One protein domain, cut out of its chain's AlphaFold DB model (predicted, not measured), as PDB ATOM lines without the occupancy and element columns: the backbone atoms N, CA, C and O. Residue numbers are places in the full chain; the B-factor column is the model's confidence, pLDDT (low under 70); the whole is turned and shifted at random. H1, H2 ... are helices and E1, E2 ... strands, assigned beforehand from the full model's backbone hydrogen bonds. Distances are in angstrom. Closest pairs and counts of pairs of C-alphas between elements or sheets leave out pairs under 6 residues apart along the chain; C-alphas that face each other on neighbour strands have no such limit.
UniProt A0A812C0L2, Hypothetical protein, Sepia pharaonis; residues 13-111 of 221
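This is residues 13 to 111 of the 221 residues of the protein "Hypothetical protein" of Sepia pharaonis (UniProt A0A812C0L2). A small parallel pair of strands, E1 and E4, forms the middle and bridges two ends: a helical hairpin of H1 and H2, with H1 packing on E1, and a strand hairpin of E2 and E3, with the short H3 at that same end. One long link of 12 residues, residues 90 to 101, joins E3 of the strand hairpin to E4 of the parallel pair. The printed part has 99 residues with three named helices and four named strands, in the order H1 H2 E1 H3 E2 E3 E4. The class is mixed, helices and strands, with under half of the residues in named elements. It is compact, with a radius of gyration of the C-alphas of 14.3 A and spans of 39 by 35 by 21 A.

H1, residues 15 to 31, begins at C-alpha 15 (34.424, -28.865, -35.928) and is 24.7 A long. H2, residues 36 to 45, is 14.1 A long. E1 is residues 56 to 59, H3 69 to 72, E2 76 to 79 and E3 86 to 89. E4, residues 102 to 105, ends at C-alpha 105 (20.296, -19.147, -26.222).

E1 and E4 are parallel at 27 degrees, with N 57 and O 102 2.9 A apart, within hydrogen-bond range. The closest C-alphas of H1 and E1, Thr 21 and Ser 56, are 4.7 A apart. H1 and H2, a hairpin, touch at Ala 28 and Leu 38, their closest C-alphas, 4.9 A apart; they run opposite ways at a shallow tilt of 34 degrees, only just short of steep. E2 and E3, an antiparallel hairpin, have N 78 and O 87 at 2.9 A. Residues 76 to 77 of E2 also pair with residues 108 to 109, parallel. H3 touches no helix, and E1 and E2 are apart. In H1 and H2 every O i to N i+4 pair is within hydrogen-bond range; H3 is too short for one, and its one O i to N i+3 pair is out of range.

The C-alphas farthest apart, Asn 49 and Gly 111, are 41.3 A apart. The printed part has no cut. The link E3 to E4, residues 90 to 101, is long. The mean pLDDT of the printed part is 92.0; residues 82, 83 and 111 are under 70.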
ATOM      1  N   LEU A  13      32.854 -34.450 -37.287       93.50
ATOM      2  CA  LEU A  13      32.011 -33.267 -37.039       93.50
ATOM      3  C   LEU A  13      32.276 -32.516 -35.723       93.50
ATOM      4  O   LEU A  13      31.546 -31.576 -35.409       93.50
ATOM      5  N   TYR A  14      33.365 -32.814 -35.005       95.31
ATOM      6  CA  TYR A  14      33.767 -32.028 -33.828       95.31
ATOM      7  C   TYR A  14      34.124 -30.566 -34.166       95.31
ATOM      8  O   TYR A  14      34.157 -29.696 -33.297       95.31
ATOM      9  N   SER A  15      34.328 -30.246 -35.448       95.19
ATOM     10  CA  SER A  15      34.424 -28.865 -35.928       95.19
ATOM     11  C   SER A  15      33.165 -28.022 -35.664       95.19
ATOM     12  O   SER A  15      33.293 -26.808 -35.519       95.19
ATOM     13  N   CYS A  16      31.974 -28.625 -35.542       95.25
ATOM     14  CA  CYS A  16      30.738 -27.907 -35.211       95.25
ATOM     15  C   CYS A  16      30.745 -27.358 -33.764       95.25
ATOM     16  O   CYS A  16      30.610 -26.140 -33.609       95.25
ATOM     17  N   PRO A  17      30.993 -28.173 -32.716       95.75
ATOM     18  CA  PRO A  17      31.238 -27.674 -31.362       95.75
ATOM     19  C   PRO A  17      32.334 -26.607 -31.291       95.75
ATOM     20  O   PRO A  17      32.166 -25.610 -30.594       95.75
ATOM     21  N   LEU A  18      33.434 -26.761 -32.039       96.31
ATOM     22  CA  LEU A  18      34.506 -25.758 -32.058       96.31
ATOM     23  C   LEU A  18      34.052 -24.415 -32.643       96.31
ATOM     24  O   LEU A  18      34.416 -23.377 -32.098       96.31
ATOM     25  N   ALA A  19      33.242 -24.417 -33.703       96.19
ATOM     26  CA  ALA A  19      32.705 -23.185 -34.284       96.19
ATOM     27  C   ALA A  19      31.791 -22.438 -33.296       96.19
ATOM     28  O   ALA A  19      31.910 -21.224 -33.130       96.19
ATOM     29  N   MET A  20      30.919 -23.165 -32.592       97.50
ATOM     30  CA  MET A  20      30.062 -22.583 -31.551       97.50
ATOM     31  C   MET A  20      30.869 -22.084 -30.349       97.50
ATOM     32  O   MET A  20      30.552 -21.037 -29.791       97.50
ATOM     33  N   THR A  21      31.927 -22.807 -29.977       97.81
ATOM     34  CA  THR A  21      32.857 -22.443 -28.897       97.81
ATOM     35  C   THR A  21      33.616 -21.158 -29.223       97.81
ATOM     36  O   THR A  21      33.734 -20.301 -28.355       97.81
ATOM     37  N   ASP A  22      34.071 -20.984 -30.466       97.75
ATOM     38  CA  ASP A  22      34.723 -19.749 -30.927       97.75
ATOM     39  C   ASP A  22      33.755 -18.552 -30.848       97.75
ATOM     40  O   ASP A  22      34.059 -17.524 -30.241       97.75
ATOM     41  N   GLY A  23      32.519 -18.722 -31.337       96.69
ATOM     42  CA  GLY A  23      31.472 -17.703 -31.206       96.69
ATOM     43  C   GLY A  23      31.144 -17.355 -29.748       96.69
ATOM     44  O   GLY A  23      31.046 -16.182 -29.394       96.69
ATOM     45  N   ALA A  24      31.029 -18.365 -28.884       97.12
ATOM     46  CA  ALA A  24      30.811 -18.190 -27.450       97.12
ATOM     47  C   ALA A  24      31.982 -17.468 -26.767       97.12
ATOM     48  O   ALA A  24      31.759 -16.574 -25.951       97.12
ATOM     49  N   ALA A  25      33.223 -17.808 -27.128       97.69
ATOM     50  CA  ALA A  25      34.413 -17.137 -26.626       97.69
ATOM     51  C   ALA A  25      34.423 -15.665 -27.042       97.69
ATOM     52  O   ALA A  25      34.752 -14.816 -26.220       97.69
ATOM     53  N   LYS A  26      33.993 -15.344 -28.269       97.38
ATOM     54  CA  LYS A  26      33.903 -13.952 -28.717       97.38
ATOM     55  C   LYS A  26      32.866 -13.146 -27.937       97.38
ATOM     56  O   LYS A  26      33.152 -12.019 -27.547       97.38
ATOM     57  N   ILE A  27      31.683 -13.712 -27.683       94.75
ATOM     58  CA  ILE A  27      30.658 -13.068 -26.843       94.75
ATOM     59  C   ILE A  27      31.197 -12.853 -25.427       94.75
ATOM     60  O   ILE A  27      31.082 -11.760 -24.879       94.75
ATOM     61  N   ALA A  28      31.820 -13.882 -24.850       95.44
ATOM     62  CA  ALA A  28      32.391 -13.804 -23.515       95.44
ATOM     63  C   ALA A  28      33.509 -12.751 -23.430       95.44
ATOM     64  O   ALA A  28      33.518 -11.971 -22.488       95.44
ATOM     65  N   GLU A  29      34.393 -12.663 -24.430       95.94
ATOM     66  CA  GLU A  29      35.459 -11.655 -24.506       95.94
ATOM     67  C   GLU A  29      34.915 -10.220 -24.461       95.94
ATOM     68  O   GLU A  29      35.477  -9.377 -23.763       95.94
ATOM     69  N   MET A  30      33.825  -9.946 -25.187       94.19
ATOM     70  CA  MET A  30      33.229  -8.607 -25.285       94.19
ATOM     71  C   MET A  30      32.553  -8.142 -23.989       94.19
ATOM     72  O   MET A  30      32.419  -6.941 -23.785       94.19
ATOM     73  N   HIS A  31      32.143  -9.072 -23.124       89.94
ATOM     74  CA  HIS A  31      31.325  -8.786 -21.937       89.94
ATOM     75  C   HIS A  31      31.932  -9.324 -20.627       89.94
ATOM     76  O   HIS A  31      31.256  -9.392 -19.601       89.94
ATOM     77  N   GLN A  32      33.204  -9.737 -20.635       86.94
ATOM     78  CA  GLN A  32      33.854 -10.365 -19.475       86.94
ATOM     79  C   GLN A  32      34.061  -9.423 -18.283       86.94
ATOM     80  O   GLN A  32      34.128  -9.900 -17.151       86.94
ATOM     81  N   GLU A  33      34.178  -8.114 -18.515       88.69
ATOM     82  CA  GLU A  33      34.350  -7.129 -17.436       88.69
ATOM     83  C   GLU A  33      33.040  -6.887 -16.674       88.69
ATOM     84  O   GLU A  33      33.061  -6.620 -15.475       88.69
ATOM     85  N   ASP A  34      31.902  -7.077 -17.346       86.44
ATOM     86  CA  ASP A  34      30.570  -6.855 -16.782       86.44
ATOM     87  C   ASP A  34      29.995  -8.112 -16.110       86.44
ATOM     88  O   ASP A  34      28.997  -8.039 -15.392       86.44
ATOM     89  N   ASN A  35      30.587  -9.291 -16.345       87.38
ATOM     90  CA  ASN A  35      30.035 -10.554 -15.865       87.38
ATOM     91  C   ASN A  35      31.115 -11.604 -15.542       87.38
ATOM     92  O   ASN A  35      31.773 -12.166 -16.423       87.38
ATOM     93  N   LEU A  36      31.229 -11.957 -14.255       90.94
ATOM     94  CA  LEU A  36      32.197 -12.944 -13.760       90.94
ATOM     95  C   LEU A  36      32.014 -14.338 -14.385       90.94
ATOM     96  O   LEU A  36      32.998 -15.049 -14.610       90.94
ATOM     97  N   HIS A  37      30.778 -14.742 -14.693       92.06
ATOM     98  CA  HIS A  37      30.512 -16.022 -15.349       92.06
ATOM     99  C   HIS A  37      31.025 -16.027 -16.787       92.06
ATOM    100  O   HIS A  37      31.606 -17.026 -17.209       92.06
ATOM    101  N   LEU A  38      30.888 -14.912 -17.513       94.44
ATOM    102  CA  LEU A  38      31.459 -14.771 -18.854       94.44
ATOM    103  C   LEU A  38      32.989 -14.757 -18.812       94.44
ATOM    104  O   LEU A  38      33.615 -15.439 -19.619       94.44
ATOM    105  N   LYS A  39      33.603 -14.110 -17.817       96.12
ATOM    106  CA  LYS A  39      35.060 -14.172 -17.605       96.12
ATOM    107  C   LYS A  39      35.564 -15.597 -17.351       96.12
ATOM    108  O   LYS A  39      36.569 -16.032 -17.925       96.12
ATOM    109  N   LYS A  40      34.850 -16.355 -16.512       96.69
ATOM    110  CA  LYS A  40      35.140 -17.774 -16.265       96.69
ATOM    111  C   LYS A  40      34.971 -18.600 -17.541       96.69
ATOM    112  O   LYS A  40      35.863 -19.373 -17.883       96.69
ATOM    113  N   ALA A  41      33.859 -18.419 -18.255       96.88
ATOM    114  CA  ALA A  41      33.598 -19.108 -19.512       96.88
ATOM    115  C   ALA A  41      34.707 -18.825 -20.534       96.88
ATOM    116  O   ALA A  41      35.267 -19.769 -21.077       96.88
ATOM    117  N   PHE A  42      35.103 -17.564 -20.725       98.00
ATOM    118  CA  PHE A  42      36.176 -17.187 -21.648       98.00
ATOM    119  C   PHE A  42      37.486 -17.933 -21.359       98.00
ATOM    120  O   PHE A  42      38.113 -18.467 -22.276       98.00
ATOM    121  N   THR A  43      37.855 -18.046 -20.080       97.81
ATOM    122  CA  THR A  43      39.061 -18.773 -19.648       97.81
ATOM    123  C   THR A  43      39.011 -20.251 -20.060       97.81
ATOM    124  O   THR A  43      39.981 -20.776 -20.604       97.81
ATOM    125  N   HIS A  44      37.873 -20.923 -19.862       98.44
ATOM    126  CA  HIS A  44      37.712 -22.335 -20.227       98.44
ATOM    127  C   HIS A  44      37.569 -22.559 -21.742       98.44
ATOM    128  O   HIS A  44      38.201 -23.461 -22.291       98.44
ATOM    129  N   LEU A  45      36.787 -21.726 -22.437       98.12
ATOM    130  CA  LEU A  45      36.538 -21.824 -23.884       98.12
ATOM    131  C   LEU A  45      37.808 -21.577 -24.717       98.12
ATOM    132  O   LEU A  45      37.917 -22.047 -25.847       98.12
ATOM    133  N   THR A  46      38.779 -20.838 -24.172       97.88
ATOM    134  CA  THR A  46      40.061 -20.548 -24.839       97.88
ATOM    135  C   THR A  46      41.218 -21.419 -24.345       97.88
ATOM    136  O   THR A  46      42.324 -21.341 -24.898       97.88
ATOM    137  N   SER A  47      40.973 -22.288 -23.355       98.19
ATOM    138  CA  SER A  47      42.004 -23.136 -22.761       98.19
ATOM    139  C   SER A  47      42.629 -24.091 -23.783       98.19
ATOM    140  O   SER A  47      41.994 -24.589 -24.712       98.19
ATOM    141  N   ARG A  48      43.927 -24.347 -23.606       97.25
ATOM    142  CA  ARG A  48      44.684 -25.374 -24.342       97.25
ATOM    143  C   ARG A  48      44.860 -26.654 -23.525       97.25
ATOM    144  O   ARG A  48      45.374 -27.633 -24.058       97.25
ATOM    145  N   ASN A  49      44.460 -26.639 -22.253       98.12
ATOM    146  CA  ASN A  49      44.493 -27.790 -21.364       98.12
ATOM    147  C   ASN A  49      43.207 -28.615 -21.558       98.12
ATOM    148  O   ASN A  49      42.132 -28.110 -21.238       98.12
ATOM    149  N   PRO A  50      43.278 -29.873 -22.037       96.50
ATOM    150  CA  PRO A  50      42.090 -30.685 -22.313       96.50
ATOM    151  C   PRO A  50      41.185 -30.926 -21.101       96.50
ATOM    152  O   PRO A  50      39.995 -31.148 -21.277       96.50
ATOM    153  N   ILE A  51      41.734 -30.886 -19.882       97.38
ATOM    154  CA  ILE A  51      40.969 -31.096 -18.642       97.38
ATOM    155  C   ILE A  51      40.137 -29.853 -18.295       97.38
ATOM    156  O   ILE A  51      39.075 -29.955 -17.687       97.38
ATOM    157  N   GLU A  52      40.616 -28.674 -18.683       97.06
ATOM    158  CA  GLU A  52      39.973 -27.391 -18.387       97.06
ATOM    159  C   GLU A  52      39.183 -26.845 -19.579       97.06
ATOM    160  O   GLU A  52      38.438 -25.883 -19.417       97.06
ATOM    161  N   PHE A  53      39.360 -27.410 -20.774       98.19
ATOM    162  CA  PHE A  53      38.724 -26.932 -21.991       98.19
ATOM    163  C   PHE A  53      37.220 -27.199 -21.971       98.19
ATOM    164  O   PHE A  53      36.783 -28.329 -21.757       98.19
ATOM    165  N   TRP A  54      36.440 -26.150 -22.226       98.38
ATOM    166  CA  TRP A  54      34.994 -26.253 -22.395       98.38
ATOM    167  C   TRP A  54      34.592 -26.074 -23.846       98.38
ATOM    168  O   TRP A  54      35.196 -25.293 -24.583       98.38
ATOM    169  N   THR A  55      33.506 -26.737 -24.223       98.00
ATOM    170  CA  THR A  55      32.776 -26.444 -25.455       98.00
ATOM    171  C   THR A  55      31.475 -25.705 -25.149       98.00
ATOM    172  O   THR A  55      30.976 -25.720 -24.018       98.00
ATOM    173  N   SER A  56      30.926 -25.040 -26.168       98.19
ATOM    174  CA  SER A  56      29.626 -24.366 -26.101       98.19
ATOM    175  C   SER A  56      28.648 -24.916 -27.133       98.19
ATOM    176  O   SER A  56      29.015 -25.127 -28.288       98.19
ATOM    177  N   GLY A  57      27.383 -25.041 -26.740       97.00
ATOM    178  CA  GLY A  57      26.242 -25.135 -27.647       97.00
ATOM    179  C   GLY A  57      25.691 -23.757 -28.038       97.00
ATOM    180  O   GLY A  57      25.975 -22.743 -27.393       97.00
ATOM    181  N   GLN A  58      24.874 -23.722 -29.090       95.94
ATOM    182  CA  GLN A  58      24.076 -22.558 -29.494       95.94
ATOM    183  C   GLN A  58      22.648 -23.019 -29.784       95.94
ATOM    184  O   GLN A  58      22.395 -23.732 -30.754       95.94
ATOM    185  N   TRP A  59      21.712 -22.661 -28.910       96.06
ATOM    186  CA  TRP A  59      20.346 -23.187 -28.921       96.06
ATOM    187  C   TRP A  59      19.370 -22.106 -29.381       96.06
ATOM    188  O   TRP A  59      18.646 -21.516 -28.578       96.06
ATOM    189  N   MET A  60      19.396 -21.811 -30.679       95.75
ATOM    190  CA  MET A  60      18.619 -20.708 -31.260       95.75
ATOM    191  C   MET A  60      17.309 -21.176 -31.899       95.75
ATOM    192  O   MET A  60      16.315 -20.465 -31.852       95.75
ATOM    193  N   THR A  61      17.297 -22.373 -32.485       95.12
ATOM    194  CA  THR A  61      16.159 -22.869 -33.265       95.12
ATOM    195  C   THR A  61      15.062 -23.442 -32.378       95.12
ATOM    196  O   THR A  61      15.297 -24.333 -31.558       95.12
ATOM    197  N   GLU A  62      13.838 -22.990 -32.622       96.19
ATOM    198  CA  GLU A  62      12.618 -23.515 -32.016       96.19
ATOM    199  C   GLU A  62      11.676 -24.053 -33.094       96.19
ATOM    200  O   GLU A  62      11.947 -23.942 -34.291       96.19
ATOM    201  N   ARG A  63      10.575 -24.690 -32.683       91.81
ATOM    202  CA  ARG A  63       9.675 -25.394 -33.610       91.81
ATOM    203  C   ARG A  63       9.095 -24.467 -34.683       91.81
ATOM    204  O   ARG A  63       8.893 -24.912 -35.809       91.81
ATOM    205  N   GLN A  64       8.837 -23.208 -34.334       88.12
ATOM    206  CA  GLN A  64       8.281 -22.209 -35.248       88.12
ATOM    207  C   GLN A  64       9.284 -21.741 -36.311       88.12
ATOM    208  O   GLN A  64       8.878 -21.246 -37.359       88.12
ATOM    209  N   GLY A  65      10.590 -21.888 -36.070       89.06
ATOM    210  CA  GLY A  65      11.599 -21.393 -36.996       89.06
ATOM    211  C   GLY A  65      13.014 -21.347 -36.425       89.06
ATOM    212  O   GLY A  65      13.237 -21.256 -35.217       89.06
ATOM    213  N   GLY A  66      13.985 -21.417 -37.338       88.94
ATOM    214  CA  GLY A  66      15.408 -21.197 -37.056       88.94
ATOM    215  C   GLY A  66      16.032 -20.052 -37.853       88.94
ATOM    216  O   GLY A  66      17.071 -19.545 -37.450       88.94
ATOM    217  N   SER A  67      15.415 -19.640 -38.966       90.69
ATOM    218  CA  SER A  67      15.882 -18.501 -39.767       90.69
ATOM    219  C   SER A  67      15.444 -17.162 -39.172       90.69
ATOM    220  O   SER A  67      16.252 -16.243 -39.099       90.69
ATOM    221  N   ASP A  68      14.190 -17.064 -38.721       89.75
ATOM    222  CA  ASP A  68      13.634 -15.869 -38.079       89.75
ATOM    223  C   ASP A  68      13.474 -16.091 -36.572       89.75
ATOM    224  O   ASP A  68      12.376 -16.296 -36.060       89.75
ATOM    225  N   VAL A  69      14.601 -16.065 -35.862       88.44
ATOM    226  CA  VAL A  69      14.638 -16.287 -34.409       88.44
ATOM    227  C   VAL A  69      13.926 -15.193 -33.609       88.44
ATOM    228  O   VAL A  69      13.573 -15.427 -32.455       88.44
ATOM    229  N   ALA A  70      13.709 -14.012 -34.197       78.44
ATOM    230  CA  ALA A  70      13.040 -12.902 -33.526       78.44
ATOM    231  C   ALA A  70      11.535 -13.159 -33.392       78.44
ATOM    232  O   ALA A  70      10.970 -12.910 -32.330       78.44
ATOM    233  N   ALA A  71      10.901 -13.677 -34.447       77.06
ATOM    234  CA  ALA A  71       9.486 -14.036 -34.416       77.06
ATOM    235  C   ALA A  71       9.230 -15.445 -33.858       77.06
ATOM    236  O   ALA A  71       8.146 -15.707 -33.341       77.06
ATOM    237  N   SER A  72      10.194 -16.365 -33.985       86.69
ATOM    238  CA  SER A  72       9.974 -17.791 -33.714       86.69
ATOM    239  C   SER A  72      10.369 -18.268 -32.315       86.69
ATOM    240  O   SER A  72      10.093 -19.421 -31.986       86.69
ATOM    241  N   THR A  73      11.048 -17.442 -31.515       92.19
ATOM    242  CA  THR A  73      11.426 -17.803 -30.140       92.19
ATOM    243  C   THR A  73      10.190 -17.749 -29.242       92.19
ATOM    244  O   THR A  73       9.612 -16.694 -29.028       92.19
ATOM    245  N   GLU A  74       9.786 -18.883 -28.678       92.50
ATOM    246  CA  GLU A  74       8.712 -18.985 -27.684       92.50
ATOM    247  C   GLU A  74       9.272 -19.178 -26.266       92.50
ATOM    248  O   GLU A  74       8.534 -19.060 -25.286       92.50
ATOM    249  N   THR A  75      10.575 -19.461 -26.130       93.94
ATOM    250  CA  THR A  75      11.219 -19.586 -24.818       93.94
ATOM    251  C   THR A  75      11.084 -18.293 -24.025       93.94
ATOM    252  O   THR A  75      11.471 -17.219 -24.482       93.94
ATOM    253  N   ILE A  76      10.592 -18.407 -22.796       92.44
ATOM    254  CA  ILE A  76      10.451 -17.299 -21.855       92.44
ATOM    255  C   ILE A  76      11.507 -17.379 -20.751       92.44
ATOM    256  O   ILE A  76      11.872 -18.463 -20.303       92.44
ATOM    257  N   ALA A  77      11.969 -16.224 -20.288       91.81
ATOM    258  CA  ALA A  77      12.900 -16.060 -19.180       91.81
ATOM    259  C   ALA A  77      12.175 -15.381 -18.013       91.81
ATOM    260  O   ALA A  77      11.830 -14.200 -18.089       91.81
ATOM    261  N   LYS A  78      11.927 -16.119 -16.928       88.00
ATOM    262  CA  LYS A  78      11.323 -15.580 -15.701       88.00
ATOM    263  C   LYS A  78      12.420 -15.190 -14.725       88.00
ATOM    264  O   LYS A  78      13.285 -16.015 -14.449       88.00
ATOM    265  N   LYS A  79      12.391 -13.952 -14.233       86.00
ATOM    266  CA  LYS A  79      13.379 -13.465 -13.267       86.00
ATOM    267  C   LYS A  79      13.259 -14.254 -11.958       86.00
ATOM    268  O   LYS A  79      12.143 -14.468 -11.488       86.00
ATOM    269  N   GLU A  80      14.386 -14.696 -11.415       83.19
ATOM    270  CA  GLU A  80      14.475 -15.303 -10.083       83.19
ATOM    271  C   GLU A  80      14.686 -14.226  -9.006       83.19
ATOM    272  O   GLU A  80      14.985 -13.072  -9.319       83.19
ATOM    273  N   ASP A  81      14.512 -14.598  -7.735       70.75
ATOM    274  CA  ASP A  81      14.686 -13.681  -6.596       70.75
ATOM    275  C   ASP A  81      16.148 -13.212  -6.426       70.75
ATOM    276  O   ASP A  81      16.398 -12.152  -5.852       70.75
ATOM    277  N   GLU A  82      17.113 -13.974  -6.952       68.31
ATOM    278  CA  GLU A  82      18.520 -13.573  -7.025       68.31
ATOM    279  C   GLU A  82      18.739 -12.545  -8.146       68.31
ATOM    280  O   GLU A  82      18.267 -12.712  -9.277       68.31
ATOM    281  N   GLU A  83      19.465 -11.465  -7.838       63.09
ATOM    282  CA  GLU A  83      19.787 -10.426  -8.816       63.09
ATOM    283  C   GLU A  83      20.533 -11.044 -10.016       63.09
ATOM    284  O   GLU A  83      21.559 -11.701  -9.870       63.09
ATOM    285  N   ASP A  84      19.959 -10.841 -11.204       74.19
ATOM    286  CA  ASP A  84      20.475 -11.191 -12.537       74.19
ATOM    287  C   ASP A  84      20.357 -12.643 -13.029       74.19
ATOM    288  O   ASP A  84      20.818 -12.948 -14.133       74.19
ATOM    289  N   PHE A  85      19.629 -13.513 -12.323       87.38
ATOM    290  CA  PHE A  85      19.309 -14.852 -12.834       87.38
ATOM    291  C   PHE A  85      17.883 -14.970 -13.381       87.38
ATOM    292  O   PHE A  85      16.925 -14.375 -12.883       87.38
ATOM    293  N   TYR A  86      17.746 -15.782 -14.432       90.44
ATOM    294  CA  TYR A  86      16.466 -16.105 -15.051       90.44
ATOM    295  C   TYR A  86      16.302 -17.613 -15.186       90.44
ATOM    296  O   TYR A  86      17.213 -18.317 -15.626       90.44
ATOM    297  N   ARG A  87      15.097 -18.100 -14.899       92.56
ATOM    298  CA  ARG A  87      14.676 -19.455 -15.240       92.56
ATOM    299  C   ARG A  87      14.042 -19.469 -16.620       92.56
ATOM    300  O   ARG A  87      13.077 -18.747 -16.880       92.56
ATOM    301  N   LEU A  88      14.585 -20.306 -17.499       93.94
ATOM    302  CA  LEU A  88      14.109 -20.451 -18.870       93.94
ATOM    303  C   LEU A  88      13.018 -21.523 -18.961       93.94
ATOM    304  O   LEU A  88      13.163 -22.611 -18.405       93.94
ATOM    305  N   PHE A  89      11.945 -21.228 -19.690       94.38
ATOM    306  CA  PHE A  89      10.877 -22.172 -20.009       94.38
ATOM    307  C   PHE A  89      10.611 -22.133 -21.510       94.38
ATOM    308  O   PHE A  89      10.190 -21.108 -22.034       94.38
ATOM    309  N   GLY A  90      10.846 -23.241 -22.202       93.75
ATOM    310  CA  GLY A  90      10.647 -23.338 -23.643       93.75
ATOM    311  C   GLY A  90      11.250 -24.616 -24.209       93.75
ATOM    312  O   GLY A  90      11.865 -25.392 -23.479       93.75
ATOM    313  N   ASN A  91      11.066 -24.830 -25.511       95.06
ATOM    314  CA  ASN A  91      11.546 -26.020 -26.207       95.06
ATOM    315  C   ASN A  91      12.514 -25.634 -27.323       95.06
ATOM    316  O   ASN A  91      12.117 -25.075 -28.345       95.06
ATOM    317  N   LYS A  92      13.784 -26.003 -27.156       95.50
ATOM    318  CA  LYS A  92      14.803 -25.843 -28.195       95.50
ATOM    319  C   LYS A  92      14.741 -27.033 -29.143       95.50
ATOM    320  O   LYS A  92      15.029 -28.161 -28.758       95.50
ATOM    321  N   TRP A  93      14.300 -26.767 -30.371       94.81
ATOM    322  CA  TRP A  93      13.970 -27.787 -31.368       94.81
ATOM    323  C   TRP A  93      15.212 -28.452 -31.952       94.81
ATOM    324  O   TRP A  93      15.233 -29.662 -32.161       94.81
ATOM    325  N   PHE A  94      16.259 -27.660 -32.181       92.81
ATOM    326  CA  PHE A  94      17.567 -28.161 -32.571       92.81
ATOM    327  C   PHE A  94      18.610 -27.643 -31.588       92.81
ATOM    328  O   PHE A  94      18.775 -26.433 -31.414       92.81
ATOM    329  N   THR A  95      19.297 -28.571 -30.930       90.00
ATOM    330  CA  THR A  95      20.373 -28.279 -29.988       90.00
ATOM    331  C   THR A  95      21.634 -28.977 -30.472       90.00
ATOM    332  O   THR A  95      21.738 -30.201 -30.483       90.00
ATOM    333  N   SER A  96      22.599 -28.183 -30.922       85.19
ATOM    334  CA  SER A  96      23.933 -28.688 -31.232       85.19
ATOM    335  C   SER A  96      24.751 -28.801 -29.946       85.19
ATOM    336  O   SER A  96      24.658 -27.921 -29.086       85.19
ATOM    337  N   ALA A  97      25.581 -29.847 -29.861       86.50
ATOM    338  CA  ALA A  97      26.497 -30.110 -28.746       86.50
ATOM    339  C   ALA A  97      25.799 -30.095 -27.373       86.50
ATOM    340  O   ALA A  97      26.076 -29.253 -26.523       86.50
ATOM    341  N   THR A  98      24.849 -31.005 -27.155       90.12
ATOM    342  CA  THR A  98      24.187 -31.169 -25.845       90.12
ATOM    343  C   THR A  98      25.118 -31.726 -24.764       90.12
ATOM    344  O   THR A  98      24.786 -31.673 -23.584       90.12
ATOM    345  N   ASP A  99      26.284 -32.227 -25.165       93.88
ATOM    346  CA  ASP A  99      27.420 -32.613 -24.332       93.88
ATOM    347  C   ASP A  99      28.335 -31.431 -23.954       93.88
ATOM    348  O   ASP A  99      29.295 -31.614 -23.204       93.88
ATOM    349  N   ALA A 100      28.052 -30.222 -24.450       96.06
ATOM    350  CA  ALA A 100      28.804 -29.019 -24.116       96.06
ATOM    351  C   ALA A 100      28.619 -28.584 -22.655       96.06
ATOM    352  O   ALA A 100      27.595 -28.833 -22.018       96.06
ATOM    353  N   ASN A 101      29.609 -27.860 -22.130       97.56
ATOM    354  CA  ASN A 101      29.594 -27.376 -20.748       97.56
ATOM    355  C   ASN A 101      28.659 -26.178 -20.552       97.56
ATOM    356  O   ASN A 101      28.136 -25.976 -19.458       97.56
ATOM    357  N   ILE A 102      28.487 -25.369 -21.599       96.69
ATOM    358  CA  ILE A 102      27.627 -24.184 -21.603       96.69
ATOM    359  C   ILE A 102      26.838 -24.102 -22.911       96.69
ATOM    360  O   ILE A 102      27.188 -24.737 -23.906       96.69
ATOM    361  N   ALA A 103      25.805 -23.265 -22.939       96.69
ATOM    362  CA  ALA A 103      25.118 -22.914 -24.171       96.69
ATOM    363  C   ALA A 103      24.675 -21.451 -24.155       96.69
ATOM    364  O   ALA A 103      24.260 -20.929 -23.120       96.69
ATOM    365  N   PHE A 104      24.714 -20.814 -25.324       95.50
ATOM    366  CA  PHE A 104      24.038 -19.539 -25.554       95.50
ATOM    367  C   PHE A 104      22.671 -19.778 -26.186       95.50
ATOM    368  O   PHE A 104      22.517 -20.626 -27.070       95.50
ATOM    369  N   THR A 105      21.672 -19.021 -25.743       95.94
ATOM    370  CA  THR A 105      20.296 -19.147 -26.222       95.94
ATOM    371  C   THR A 105      19.551 -17.817 -26.149       95.94
ATOM    372  O   THR A 105      19.988 -16.894 -25.466       95.94
ATOM    373  N   LEU A 106      18.425 -17.734 -26.855       94.94
ATOM    374  CA  LEU A 106      17.497 -16.608 -26.817       94.94
ATOM    375  C   LEU A 106      16.259 -16.961 -25.993       94.94
ATOM    376  O   LEU A 106      15.797 -18.106 -26.004       94.94
ATOM    377  N   ALA A 107      15.723 -15.962 -25.301       93.19
ATOM    378  CA  ALA A 107      14.472 -16.054 -24.569       93.19
ATOM    379  C   ALA A 107      13.837 -14.665 -24.417       93.19
ATOM    380  O   ALA A 107      14.539 -13.657 -24.313       93.19
ATOM    381  N   HIS A 108      12.511 -14.619 -24.346       88.31
ATOM    382  CA  HIS A 108      11.767 -13.410 -24.025       88.31
ATOM    383  C   HIS A 108      11.708 -13.213 -22.515       88.31
ATOM    384  O   HIS A 108      11.145 -14.038 -21.796       88.31
ATOM    385  N   ILE A 109      12.263 -12.104 -22.027       87.12
ATOM    386  CA  ILE A 109      12.146 -11.740 -20.616       87.12
ATOM    387  C   ILE A 109      10.676 -11.475 -20.298       87.12
ATOM    388  O   ILE A 109      10.044 -10.591 -20.877       87.12
ATOM    389  N   VAL A 110      10.141 -12.238 -19.349       79.00
ATOM    390  CA  VAL A 110       8.817 -11.985 -18.794       79.00
ATOM    391  C   VAL A 110       8.951 -10.773 -17.879       79.00
ATOM    392  O   VAL A 110       9.599 -10.836 -16.833       79.00
ATOM    393  N   GLY A 111       8.387  -9.638 -18.302       65.75
ATOM    394  CA  GLY A 111       8.218  -8.474 -17.426       65.75
ATOM    395  C   GLY A 111       7.334  -8.823 -16.224       65.75
ATOM    396  O   GLY A 111       6.733  -9.890 -16.196       65.75
TER     397      GLY A 111